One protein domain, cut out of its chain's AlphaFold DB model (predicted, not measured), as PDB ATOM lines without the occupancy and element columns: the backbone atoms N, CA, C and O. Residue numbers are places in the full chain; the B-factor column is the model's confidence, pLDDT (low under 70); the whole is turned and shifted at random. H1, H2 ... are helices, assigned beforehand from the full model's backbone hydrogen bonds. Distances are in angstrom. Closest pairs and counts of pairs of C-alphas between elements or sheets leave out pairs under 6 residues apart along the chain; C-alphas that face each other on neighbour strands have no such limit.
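What this domain is: This is residues 3 to 88 of the 108 residues of an uncharacterized protein of Propionibacterium sp (UniProt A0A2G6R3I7). A short helix, H1, sits in the middle, with the longer helices H2, H3 and H5 set round it; H3 and H5 cross H1 at steep tilts of 66 and 51 degrees, while H2 stands at 38 degrees to it, and H4 makes a corner with H5 at the far side. A link without a named element, residues 46 to 55, runs from H3 to H4, and residues 78 to 88 form a tail after H5. The printed part has 86 residues with five named helices, in the order H1, H2, H3, H4, H5, and no named strand; the class is all helix. It is compact, with a radius of gyration of the C-alphas of 12.8 A, and only just elongated, spanning 40 by 27 by 19 A.

How they stand to each other: H1, residues 3 to 8, has its centre nearest to the mean of the C-alphas, at 4.1 A. H2, residues 19 to 28, is close to H1 but not clearly touching; their closest C-alphas, those of Ala 4 and Leu 26, are 7.5 A apart. The tilt between them is 38 degrees, only just steep, and they run the same way. H3, residues 33 to 45, only just touches H1, with 3 pairs of C-alphas within 8 A, and does so with residues 36 to 39 alone. Their closest C-alphas, those of Thr 8 and Leu 36, are 7.0 A apart, at a steep tilt of 66 degrees. H2 and H3 are close but not clearly touching, and about perpendicular at 86 degrees; their closest C-alphas, those of Ala 27 and Ser 33, are 7.8 A apart. H4, residues 56 to 62, is apart from H1, H2 and H3. H5, residues 64 to 77, is close to H4 but not clearly touching, about perpendicular at 78 degrees; the C-alphas of Leu 59 and Phe 67 are their closest, at 6.9 A. H5 touches H2 at a steep tilt of 64 degrees, closest at the C-alphas of Val 19 and Val 74, 5.7 A apart. With residues 67 to 71 alone H5 only just touches H1, with 3 pairs of C-alphas within 8 A, closest at Val 3 and Leu 71, whose C-alphas are 6.0 A apart. H3 and H5 are near each other, with 5 pairs of C-alphas within 10 A. In H1, H2, H3 and H5 every O i to N i+4 pair is within hydrogen-bond range; in H4 it is 2 of 3.

Where its parts are: H1 begins at C-alpha 3, (5.493, -5.024, -106.129), and ends at Thr 8. H2 runs from Val 19 to Ala 28, 14.3 A. H3 runs from Ser 33 to Gln 45, 18.4 A, ending at C-alpha 45, (1.109, 0.510, -127.398). H4 runs from Leu 56 to Ile 62. H5, the longest helix with 14 residues, runs 19.9 A from Phe 64 to C-alpha 77, (10.487, 7.306, -107.302).

The domain as a whole: The two C-alphas farthest apart, those of Asp 15 and Pro 88, are 41.2 A apart. The printed part has no cut. The links H2 to H3 and H4 to H5 are tight, those from H1 to H2 and H3 to H4 are short, and no link is long. The mean pLDDT of the printed part is 83.2; residues 15 to 17 and 82 to 88 are under 70.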
ATOM      1  N   VAL A   3       5.362  -6.295-105.384       85.75
ATOM      2  CA  VAL A   3       5.493  -5.024-106.129       85.75
ATOM      3  C   VAL A   3       6.444  -5.160-107.323       85.75
ATOM      4  O   VAL A   3       6.143  -4.669-108.407       85.75
ATOM      5  N   ALA A   4       7.546  -5.904-107.172       86.44
ATOM      6  CA  ALA A   4       8.468  -6.200-108.272       86.44
ATOM      7  C   ALA A   4       7.757  -6.924-109.430       86.44
ATOM      8  O   ALA A   4       7.923  -6.557-110.597       86.44
ATOM      9  N   ARG A   5       6.887  -7.887-109.095       88.25
ATOM     10  CA  ARG A   5       6.037  -8.592-110.062       88.25
ATOM     11  C   ARG A   5       5.024  -7.671-110.722       88.25
ATOM     12  O   ARG A   5       4.843  -7.761-111.929       88.25
ATOM     13  N   ALA A   6       4.405  -6.765-109.972       88.81
ATOM     14  CA  ALA A   6       3.470  -5.797-110.537       88.81
ATOM     15  C   ALA A   6       4.132  -4.878-111.582       88.81
ATOM     16  O   ALA A   6       3.491  -4.485-112.554       88.81
ATOM     17  N   LEU A   7       5.415  -4.551-111.411       87.88
ATOM     18  CA  LEU A   7       6.144  -3.650-112.308       87.88
ATOM     19  C   LEU A   7       6.696  -4.357-113.551       87.88
ATOM     20  O   LEU A   7       6.546  -3.840-114.658       87.88
ATOM     21  N   THR A   8       7.301  -5.532-113.369       89.25
ATOM     22  CA  THR A   8       8.061  -6.254-114.411       89.25
ATOM     23  C   THR A   8       7.302  -7.434-115.023       89.25
ATOM     24  O   THR A   8       7.645  -7.899-116.105       89.25
ATOM     25  N   GLY A   9       6.289  -7.948-114.324       87.31
ATOM     26  CA  GLY A   9       5.622  -9.213-114.637       87.31
ATOM     27  C   GLY A   9       6.391 -10.449-114.160       87.31
ATOM     28  O   GLY A   9       5.849 -11.552-114.219       87.31
ATOM     29  N   GLN A  10       7.614 -10.286-113.650       86.25
ATOM     30  CA  GLN A  10       8.469 -11.379-113.195       86.25
ATOM     31  C   GLN A  10       8.440 -11.519-111.675       86.25
ATOM     32  O   GLN A  10       8.330 -10.547-110.927       86.25
ATOM     33  N   GLN A  11       8.549 -12.754-111.199       83.25
ATOM     34  CA  GLN A  11       8.678 -13.013-109.776       83.25
ATOM     35  C   GLN A  11      10.131 -12.805-109.355       83.25
ATOM     36  O   GLN A  11      11.024 -13.480-109.853       83.25
ATOM     37  N   PHE A  12      10.337 -11.890-108.412       80.88
ATOM     38  CA  PHE A  12      11.628 -11.693-107.771       80.88
ATOM     39  C   PHE A  12      11.541 -12.035-106.293       80.88
ATOM     40  O   PHE A  12      10.571 -11.651-105.626       80.88
ATOM     41  N   ASP A  13      12.566 -12.710-105.789       77.56
ATOM     42  CA  ASP A  13      12.783 -12.885-104.361       77.56
ATOM     43  C   ASP A  13      13.736 -11.787-103.880       77.56
ATOM     44  O   ASP A  13      14.948 -11.880-104.042       77.56
ATOM     45  N   LEU A  14      13.161 -10.661-103.450       75.56
ATOM     46  CA  LEU A  14      13.907  -9.483-103.001       75.56
ATOM     47  C   LEU A  14      13.526  -9.200-101.557       75.56
ATOM     48  O   LEU A  14      12.348  -8.956-101.282       75.56
ATOM     49  N   ASP A  15      14.525  -9.113-100.690       67.31
ATOM     50  CA  ASP A  15      14.396  -8.666 -99.299       67.31
ATOM     51  C   ASP A  15      14.464  -7.135 -99.191       67.31
ATOM     52  O   ASP A  15      15.235  -6.553 -98.430       67.31
ATOM     53  N   ALA A  16      13.673  -6.438-100.005       68.38
ATOM     54  CA  ALA A  16      13.647  -4.982 -99.978       68.38
ATOM     55  C   ALA A  16      12.613  -4.460 -98.969       68.38
ATOM     56  O   ALA A  16      11.413  -4.481 -99.216       68.38
ATOM     57  N   THR A  17      13.060  -3.911 -97.844       69.50
ATOM     58  CA  THR A  17      12.147  -3.369 -96.818       69.50
ATOM     59  C   THR A  17      11.627  -1.962 -97.150       69.50
ATOM     60  O   THR A  17      10.691  -1.479 -96.515       69.50
ATOM     61  N   ASN A  18      12.225  -1.281 -98.134       79.75
ATOM     62  CA  ASN A  18      11.882   0.087 -98.525       79.75
ATOM     63  C   ASN A  18      12.000   0.314-100.048       79.75
ATOM     64  O   ASN A  18      12.570  -0.499-100.777       79.75
ATOM     65  N   VAL A  19      11.453   1.441-100.520       84.69
ATOM     66  CA  VAL A  19      11.388   1.819-101.946       84.69
ATOM     67  C   VAL A  19      12.772   1.897-102.592       84.69
ATOM     68  O   VAL A  19      12.965   1.372-103.687       84.69
ATOM     69  N   GLY A  20      13.738   2.526-101.917       83.88
ATOM     70  CA  GLY A  20      15.095   2.700-102.440       83.88
ATOM     71  C   GLY A  20      15.806   1.365-102.648       83.88
ATOM     72  O   GLY A  20      16.288   1.094-103.742       83.88
ATOM     73  N   GLY A  21      15.783   0.495-101.636       85.31
ATOM     74  CA  GLY A  21      16.351  -0.850-101.713       85.31
ATOM     75  C   GLY A  21      15.694  -1.691-102.803       85.31
ATOM     76  O   GLY A  21      16.391  -2.368-103.551       85.31
ATOM     77  N   LEU A  22      14.372  -1.579-102.974       86.00
ATOM     78  CA  LEU A  22      13.659  -2.269-104.050       86.00
ATOM     79  C   LEU A  22      14.137  -1.808-105.432       86.00
ATOM     80  O   LEU A  22      14.388  -2.646-106.296       86.00
ATOM     81  N   LEU A  23      14.292  -0.500-105.642       86.25
ATOM     82  CA  LEU A  23      14.799   0.045-106.904       86.25
ATOM     83  C   LEU A  23      16.254  -0.355-107.160       86.25
ATOM     84  O   LEU A  23      16.590  -0.703-108.288       86.25
ATOM     85  N   THR A  24      17.103  -0.368-106.130       88.56
ATOM     86  CA  THR A  24      18.490  -0.838-106.246       88.56
ATOM     87  C   THR A  24      18.548  -2.318-106.615       88.56
ATOM     88  O   THR A  24      19.273  -2.685-107.537       88.56
ATOM     89  N   SER A  25      17.761  -3.169-105.954       88.75
ATOM     90  CA  SER A  25      17.692  -4.597-106.272       88.75
ATOM     91  C   SER A  25      17.139  -4.856-107.675       88.75
ATOM     92  O   SER A  25      17.650  -5.720-108.384       88.75
ATOM     93  N   LEU A  26      16.131  -4.091-108.108       88.25
ATOM     94  CA  LEU A  26      15.619  -4.164-109.476       88.25
ATOM     95  C   LEU A  26      16.680  -3.733-110.491       88.25
ATOM     96  O   LEU A  26      16.891  -4.439-111.473       88.25
ATOM     97  N   ALA A  27      17.402  -2.642-110.236       89.19
ATOM     98  CA  ALA A  27      18.486  -2.190-111.101       89.19
ATOM     99  C   ALA A  27      19.623  -3.223-111.192       89.19
ATOM    100  O   ALA A  27      20.118  -3.478-112.288       89.19
ATOM    101  N   ALA A  28      19.981  -3.875-110.079       87.69
ATOM    102  CA  ALA A  28      20.943  -4.980-110.061       87.69
ATOM    103  C   ALA A  28      20.460  -6.192-110.879       87.69
ATOM    104  O   ALA A  28      21.267  -6.886-111.490       87.69
ATOM    105  N   ALA A  29      19.144  -6.408-110.951       87.44
ATOM    106  CA  ALA A  29      18.519  -7.405-111.817       87.44
ATOM    107  C   ALA A  29      18.315  -6.928-113.275       87.44
ATOM    108  O   ALA A  29      17.662  -7.618-114.056       87.44
ATOM    109  N   GLY A  30      18.832  -5.750-113.648       88.56
ATOM    110  CA  GLY A  30      18.710  -5.161-114.990       88.56
ATOM    111  C   GLY A  30      17.447  -4.320-115.221       88.56
ATOM    112  O   GLY A  30      17.289  -3.720-116.282       88.56
ATOM    113  N   TRP A  31      16.562  -4.215-114.230       89.94
ATOM    114  CA  TRP A  31      15.327  -3.430-114.279       89.94
ATOM    115  C   TRP A  31      15.527  -2.031-113.699       89.94
ATOM    116  O   TRP A  31      15.059  -1.706-112.607       89.94
ATOM    117  N   ASN A  32      16.224  -1.177-114.443       87.75
ATOM    118  CA  ASN A  32      16.316   0.240-114.105       87.75
ATOM    119  C   ASN A  32      15.025   1.004-114.488       87.75
ATOM    120  O   ASN A  32      14.137   0.481-115.171       87.75
ATOM    121  N   SER A  33      14.920   2.266-114.063       86.19
ATOM    122  CA  SER A  33      13.751   3.112-114.345       86.19
ATOM    123  C   SER A  33      13.446   3.249-115.843       86.19
ATOM    124  O   SER A  33      12.280   3.260-116.229       86.19
ATOM    125  N   GLU A  34      14.468   3.302-116.698       86.81
ATOM    126  CA  GLU A  34      14.308   3.409-118.154       86.81
ATOM    127  C   GLU A  34      13.698   2.135-118.759       86.81
ATOM    128  O   GLU A  34      12.746   2.214-119.537       86.81
ATOM    129  N   GLN A  35      14.169   0.956-118.342       89.75
ATOM    130  CA  GLN A  35      13.613  -0.332-118.765       89.75
ATOM    131  C   GLN A  35      12.156  -0.488-118.316       89.75
ATOM    132  O   GLN A  35      11.306  -0.931-119.091       89.75
ATOM    133  N   LEU A  36      11.828  -0.054-117.094       89.81
ATOM    134  CA  LEU A  36      10.448  -0.052-116.595       89.81
ATOM    135  C   LEU A  36       9.546   0.903-117.393       89.81
ATOM    136  O   LEU A  36       8.408   0.553-117.723       89.81
ATOM    137  N   GLN A  37      10.047   2.088-117.752       88.25
ATOM    138  CA  GLN A  37       9.330   3.024-118.619       88.25
ATOM    139  C   GLN A  37       9.103   2.434-120.012       88.25
ATOM    140  O   GLN A  37       7.989   2.513-120.534       88.25
ATOM    141  N   GLN A  38      10.122   1.813-120.609       89.25
ATOM    142  CA  GLN A  38      10.006   1.184-121.922       89.25
ATOM    143  C   GLN A  38       9.008   0.024-121.906       89.25
ATOM    144  O   GLN A  38       8.155  -0.055-122.790       89.25
ATOM    145  N   LEU A  39       9.052  -0.832-120.881       90.62
ATOM    146  CA  LEU A  39       8.089  -1.917-120.697       90.62
ATOM    147  C   LEU A  39       6.660  -1.378-120.627       90.62
ATOM    148  O   LEU A  39       5.782  -1.858-121.345       90.62
ATOM    149  N   ARG A  40       6.429  -0.343-119.813       88.44
ATOM    150  CA  ARG A  40       5.123   0.311-119.719       88.44
ATOM    151  C   ARG A  40       4.670   0.861-121.073       88.44
ATOM    152  O   ARG A  40       3.538   0.589-121.472       88.44
ATOM    153  N   ARG A  41       5.535   1.592-121.789       87.25
ATOM    154  CA  ARG A  41       5.227   2.145-123.122       87.25
ATOM    155  C   ARG A  41       4.855   1.044-124.114       87.25
ATOM    156  O   ARG A  41       3.818   1.147-124.763       87.25
ATOM    157  N   ASN A  42       5.643  -0.028-124.178       89.75
ATOM    158  CA  ASN A  42       5.383  -1.174-125.051       89.75
ATOM    159  C   ASN A  42       4.020  -1.810-124.748       89.75
ATOM    160  O   ASN A  42       3.246  -2.088-125.662       89.75
ATOM    161  N   ARG A  43       3.678  -1.989-123.466       89.62
ATOM    162  CA  ARG A  43       2.374  -2.545-123.070       89.62
ATOM    163  C   ARG A  43       1.216  -1.621-123.421       89.62
ATOM    164  O   ARG A  43       0.213  -2.100-123.942       89.62
ATOM    165  N   GLN A  44       1.367  -0.314-123.216       86.75
ATOM    166  CA  GLN A  44       0.360   0.671-123.619       86.75
ATOM    167  C   GLN A  44       0.130   0.664-125.136       86.75
ATOM    168  O   GLN A  44      -1.019   0.637-125.572       86.75
ATOM    169  N   GLN A  45       1.199   0.615-125.936       86.94
ATOM    170  CA  GLN A  45       1.109   0.510-127.398       86.94
ATOM    171  C   GLN A  45       0.393  -0.774-127.838       86.94
ATOM    172  O   GLN A  45      -0.434  -0.747-128.745       86.94
ATOM    173  N   GLN A  46       0.650  -1.885-127.147       88.81
ATOM    174  CA  GLN A  46       0.002  -3.174-127.395       88.81
ATOM    175  C   GLN A  46      -1.396  -3.291-126.761       88.81
ATOM    176  O   GLN A  46      -1.996  -4.363-126.813       88.81
ATOM    177  N   ARG A  47      -1.922  -2.215-126.150       86.19
ATOM    178  CA  ARG A  47      -3.202  -2.191-125.413       86.19
ATOM    179  C   ARG A  47      -3.306  -3.277-124.339       86.19
ATOM    180  O   ARG A  47      -4.387  -3.783-124.047       86.19
ATOM    181  N   GLN A  48      -2.176  -3.638-123.747       88.31
ATOM    182  CA  GLN A  48      -2.108  -4.609-122.669       88.31
ATOM    183  C   GLN A  48      -2.150  -3.909-121.305       88.31
ATOM    184  O   GLN A  48      -1.607  -2.810-121.156       88.31
ATOM    185  N   PRO A  49      -2.744  -4.547-120.281       85.50
ATOM    186  CA  PRO A  49      -2.816  -3.971-118.949       85.50
ATOM    187  C   PRO A  49      -1.422  -3.857-118.330       85.50
ATOM    188  O   PRO A  49      -0.589  -4.766-118.440       85.50
ATOM    189  N   TRP A  50      -1.189  -2.730-117.668       86.50
ATOM    190  CA  TRP A  50      -0.051  -2.480-116.794       86.50
ATOM    191  C   TRP A  50      -0.517  -1.522-115.686       86.50
ATOM    192  O   TRP A  50      -1.170  -0.528-116.024       86.50
ATOM    193  N   PRO A  51      -0.211  -1.760-114.397       90.81
ATOM    194  CA  PRO A  51       0.673  -2.795-113.834       90.81
ATOM    195  C   PRO A  51       0.199  -4.244-114.045       90.81
ATOM    196  O   PRO A  51      -0.960  -4.488-114.378       90.81
ATOM    197  N   PHE A  52       1.106  -5.212-113.894       89.75
ATOM    198  CA  PHE A  52       0.783  -6.637-113.998       89.75
ATOM    199  C   PHE A  52      -0.071  -7.102-112.817       89.75
ATOM    200  O   PHE A  52       0.122  -6.667-111.680       89.75
ATOM    201  N   ALA A  53      -0.980  -8.041-113.084       87.62
ATOM    202  CA  ALA A  53      -1.786  -8.665-112.048       87.62
ATOM    203  C   ALA A  53      -0.907  -9.456-111.066       87.62
ATOM    204  O   ALA A  53      -0.058 -10.266-111.459       87.62
ATOM    205  N   VAL A  54      -1.149  -9.236-109.777       87.00
ATOM    206  CA  VAL A  54      -0.522  -9.970-108.676       87.00
ATOM    207  C   VAL A  54      -1.552 -10.948-108.098       87.00
ATOM    208  O   VAL A  54      -2.703 -10.547-107.904       87.00
ATOM    209  N   PRO A  55      -1.184 -12.213-107.811       86.94
ATOM    210  CA  PRO A  55      -2.093 -13.173-107.189       86.94
ATOM    211  C   PRO A  55      -2.664 -12.661-105.864       86.94
ATOM    212  O   PRO A  55      -1.943 -12.081-105.047       86.94
ATOM    213  N   LEU A  56      -3.951 -12.921-105.625       85.62
ATOM    214  CA  LEU A  56      -4.658 -12.451-104.431       85.62
ATOM    215  C   LEU A  56      -4.016 -12.944-103.129       85.62
ATOM    216  O   LEU A  56      -4.034 -12.213-102.142       85.62
ATOM    217  N   GLU A  57      -3.418 -14.137-103.114       86.56
ATOM    218  CA  GLU A  57      -2.730 -14.665-101.928       86.56
ATOM    219  C   GLU A  57      -1.536 -13.785-101.532       86.56
ATOM    220  O   GLU A  57      -1.340 -13.495-100.354       86.56
ATOM    221  N   GLN A  58      -0.792 -13.276-102.520       84.00
ATOM    222  CA  GLN A  58       0.345 -12.381-102.285       84.00
ATOM    223  C   GLN A  58      -0.119 -10.997-101.813       84.00
ATOM    224  O   GLN A  58       0.502 -10.405-100.932       84.00
ATOM    225  N   LEU A  59      -1.229 -10.493-102.363       85.94
ATOM    226  CA  LEU A  59      -1.816  -9.218-101.937       85.94
ATOM    227  C   LEU A  59      -2.370  -9.294-100.510       85.94
ATOM    228  O   LEU A  59      -2.184  -8.361 -99.732       85.94
ATOM    229  N   ARG A  60      -2.999 -10.414-100.135       84.81
ATOM    230  CA  ARG A  60      -3.516 -10.636 -98.775       84.81
ATOM    231  C   ARG A  60      -2.408 -10.693 -97.726       84.81
ATOM    232  O   ARG A  60      -2.606 -10.155 -96.644       84.81
ATOM    233  N   ALA A  61      -1.256 -11.282 -98.048       83.94
ATOM    234  CA  ALA A  61      -0.122 -11.360 -97.125       83.94
ATOM    235  C   ALA A  61       0.466  -9.980 -96.763       83.94
ATOM    236  O   ALA A  61       0.956  -9.789 -95.654       83.94
ATOM    237  N   ILE A  62       0.410  -9.013 -97.686       83.38
ATOM    238  CA  ILE A  62       0.959  -7.654 -97.505       83.38
ATOM    239  C   ILE A  62      -0.124  -6.664 -97.038       83.38
ATOM    240  O   ILE A  62       0.172  -5.703 -96.325       83.38
ATOM    241  N   GLY A  63      -1.374  -6.905 -97.439       86.38
ATOM    242  CA  GLY A  63      -2.499  -5.985 -97.320       86.38
ATOM    243  C   GLY A  63      -2.618  -5.081 -98.550       86.38
ATOM    244  O   GLY A  63      -1.648  -4.438 -98.954       86.38
ATOM    245  N   PHE A  64      -3.824  -4.995 -99.123       84.75
ATOM    246  CA  PHE A  64      -4.097  -4.236-100.354       84.75
ATOM    247  C   PHE A  64      -3.646  -2.773-100.259       84.75
ATOM    248  O   PHE A  64      -2.865  -2.324-101.086       84.75
ATOM    249  N   ALA A  65      -4.039  -2.062 -99.198       87.81
ATOM    250  CA  ALA A  65      -3.676  -0.655 -99.018       87.81
ATOM    251  C   ALA A  65      -2.156  -0.438 -98.930       87.81
ATOM    252  O   ALA A  65      -1.626   0.516 -99.493       87.81
ATOM    253  N   ARG A  66      -1.439  -1.342 -98.250       87.19
ATOM    254  CA  ARG A  66       0.022  -1.266 -98.121       87.19
ATOM    255  C   ARG A  66       0.711  -1.562 -99.448       87.19
ATOM    256  O   ARG A  66       1.699  -0.911 -99.776       87.19
ATOM    257  N   PHE A  67       0.190  -2.526-100.202       87.88
ATOM    258  CA  PHE A  67       0.659  -2.820-101.547       87.88
ATOM    259  C   PHE A  67       0.455  -1.623-102.485       87.88
ATOM    260  O   PHE A  67       1.414  -1.217-103.134       87.88
ATOM    261  N   ASP A  68      -0.745  -1.038-102.524       86.81
ATOM    262  CA  ASP A  68      -1.052   0.114-103.380       86.81
ATOM    263  C   ASP A  68      -0.206   1.338-103.020       86.81
ATOM    264  O   ASP A  68       0.356   1.973-103.911       86.81
ATOM    265  N   ALA A  69      -0.043   1.630-101.724       89.50
ATOM    266  CA  ALA A  69       0.822   2.714-101.259       89.50
ATOM    267  C   ALA A  69       2.277   2.502-101.704       89.50
ATOM    268  O   ALA A  69       2.872   3.381-102.325       89.50
ATOM    269  N   LEU A  70       2.829   1.303-101.476       87.94
ATOM    270  CA  LEU A  70       4.198   0.982-101.876       87.94
ATOM    271  C   LEU A  70       4.369   1.018-103.402       87.94
ATOM    272  O   LEU A  70       5.376   1.510-103.902       87.94
ATOM    273  N   LEU A  71       3.387   0.523-104.157       88.75
ATOM    274  CA  LEU A  71       3.401   0.572-105.616       88.75
ATOM    275  C   LEU A  71       3.358   2.017-106.129       88.75
ATOM    276  O   LEU A  71       4.077   2.343-107.074       88.75
ATOM    277  N   ALA A  72       2.543   2.880-105.520       88.69
ATOM    278  CA  ALA A  72       2.482   4.298-105.853       88.69
ATOM    279  C   ALA A  72       3.822   4.995-105.573       88.69
ATOM    280  O   ALA A  72       4.352   5.666-106.459       88.69
ATOM    281  N   ASP A  73       4.422   4.761-104.405       89.50
ATOM    282  CA  ASP A  73       5.709   5.358-104.036       89.50
ATOM    283  C   ASP A  73       6.847   4.902-104.956       89.50
ATOM    284  O   ASP A  73       7.652   5.718-105.407       89.50
ATOM    285  N   VAL A  74       6.895   3.612-105.307       88.06
ATOM    286  CA  VAL A  74       7.894   3.090-106.253       88.06
ATOM    287  C   VAL A  74       7.685   3.685-107.640       88.06
ATOM    288  O   VAL A  74       8.653   4.057-108.301       88.06
ATOM    289  N   ARG A  75       6.431   3.826-108.086       89.12
ATOM    290  CA  ARG A  75       6.130   4.478-109.365       89.12
ATOM    291  C   ARG A  75       6.567   5.936-109.362       89.12
ATOM    292  O   ARG A  75       7.142   6.368-110.355       89.12
ATOM    293  N   ARG A  76       6.350   6.672-108.273       88.31
ATOM    294  CA  ARG A  76       6.828   8.051-108.125       88.31
ATOM    295  C   ARG A  76       8.346   8.123-108.196       88.31
ATOM    296  O   ARG A  76       8.884   8.842-109.032       88.31
ATOM    297  N   ALA A  77       9.029   7.325-107.380       86.81
ATOM    298  CA  ALA A  77      10.487   7.306-107.302       86.81
ATOM    299  C   ALA A  77      11.153   6.881-108.624       86.81
ATOM    300  O   ALA A  77      12.204   7.404-108.982       86.81
ATOM    301  N   ALA A  78      10.528   5.979-109.386       83.62
ATOM    302  CA  ALA A  78      11.006   5.550-110.703       83.62
ATOM    303  C   ALA A  78      10.568   6.470-111.866       83.62
ATOM    304  O   ALA A  78      10.872   6.182-113.027       83.62
ATOM    305  N   GLY A  79       9.828   7.555-111.599       85.06
ATOM    306  CA  GLY A  79       9.323   8.464-112.636       85.06
ATOM    307  C   GLY A  79       8.228   7.854-113.527       85.06
ATOM    308  O   GLY A  79       8.044   8.256-114.672       85.06
ATOM    309  N   LEU A  80       7.490   6.868-113.018       82.62
ATOM    310  CA  LEU A  80       6.418   6.136-113.702       82.62
ATOM    311  C   LEU A  80       5.017   6.738-113.450       82.62
ATOM    312  O   LEU A  80       4.011   6.108-113.787       82.62
ATOM    313  N   GLU A  81       4.916   7.920-112.837       77.56
ATOM    314  CA  GLU A  81       3.633   8.605-112.585       77.56
ATOM    315  C   GLU A  81       3.126   9.419-113.788       77.56
ATOM    316  O   GLU A  81       1.930   9.679-113.881       77.56
ATOM    317  N   GLY A  82       3.978   9.745-114.766       64.94
ATOM    318  CA  GLY A  82       3.542  10.478-115.958       64.94
ATOM    319  C   GLY A  82       2.561   9.664-116.804       64.94
ATOM    320  O   GLY A  82       2.795   8.481-117.060       64.94
ATOM    321  N   LEU A  83       1.462  10.261-117.272       55.75
ATOM    322  CA  LEU A  83       0.752   9.735-118.439       55.75
ATOM    323  C   LEU A  83       1.741   9.790-119.607       55.75
ATOM    324  O   LEU A  83       2.157  10.877-120.000       55.75
ATOM    325  N   ALA A  84       2.142   8.638-120.155       53.25
ATOM    326  CA  ALA A  84       2.741   8.659-121.484       53.25
ATOM    327  C   ALA A  84       1.728   9.378-122.385       53.25
ATOM    328  O   ALA A  84       0.550   9.000-122.327       53.25
ATOM    329  N   PRO A  85       2.122  10.422-123.137       48.09
ATOM    330  CA  PRO A  85       1.209  11.062-124.062       48.09
ATOM    331  C   PRO A  85       0.683   9.958-124.971       48.09
ATOM    332  O   PRO A  85       1.438   9.356-125.737       48.09
ATOM    333  N   SER A  86      -0.599   9.619-124.813       45.50
ATOM    334  CA  SER A  86      -1.286   8.785-125.785       45.50
ATOM    335  C   SER A  86      -1.098   9.527-127.093       45.50
ATOM    336  O   SER A  86      -1.471  10.700-127.160       45.50
ATOM    337  N   GLN A  87      -0.445   8.906-128.080       49.72
ATOM    338  CA  GLN A  87      -0.326   9.528-129.393       49.72
ATOM    339  C   GLN A  87      -1.728  10.010-129.771       49.72
ATOM    340  O   GLN A  87      -2.665   9.200-129.699       49.72
ATOM    341  N   PRO A  88      -1.919  11.314-130.054       46.44
ATOM    342  CA  PRO A  88      -3.218  11.782-130.486       46.44
ATOM    343  C   PRO A  88      -3.590  10.927-131.691       46.44
ATOM    344  O   PRO A  88      -2.775  10.734-132.594       46.44
TER     345      PRO A  88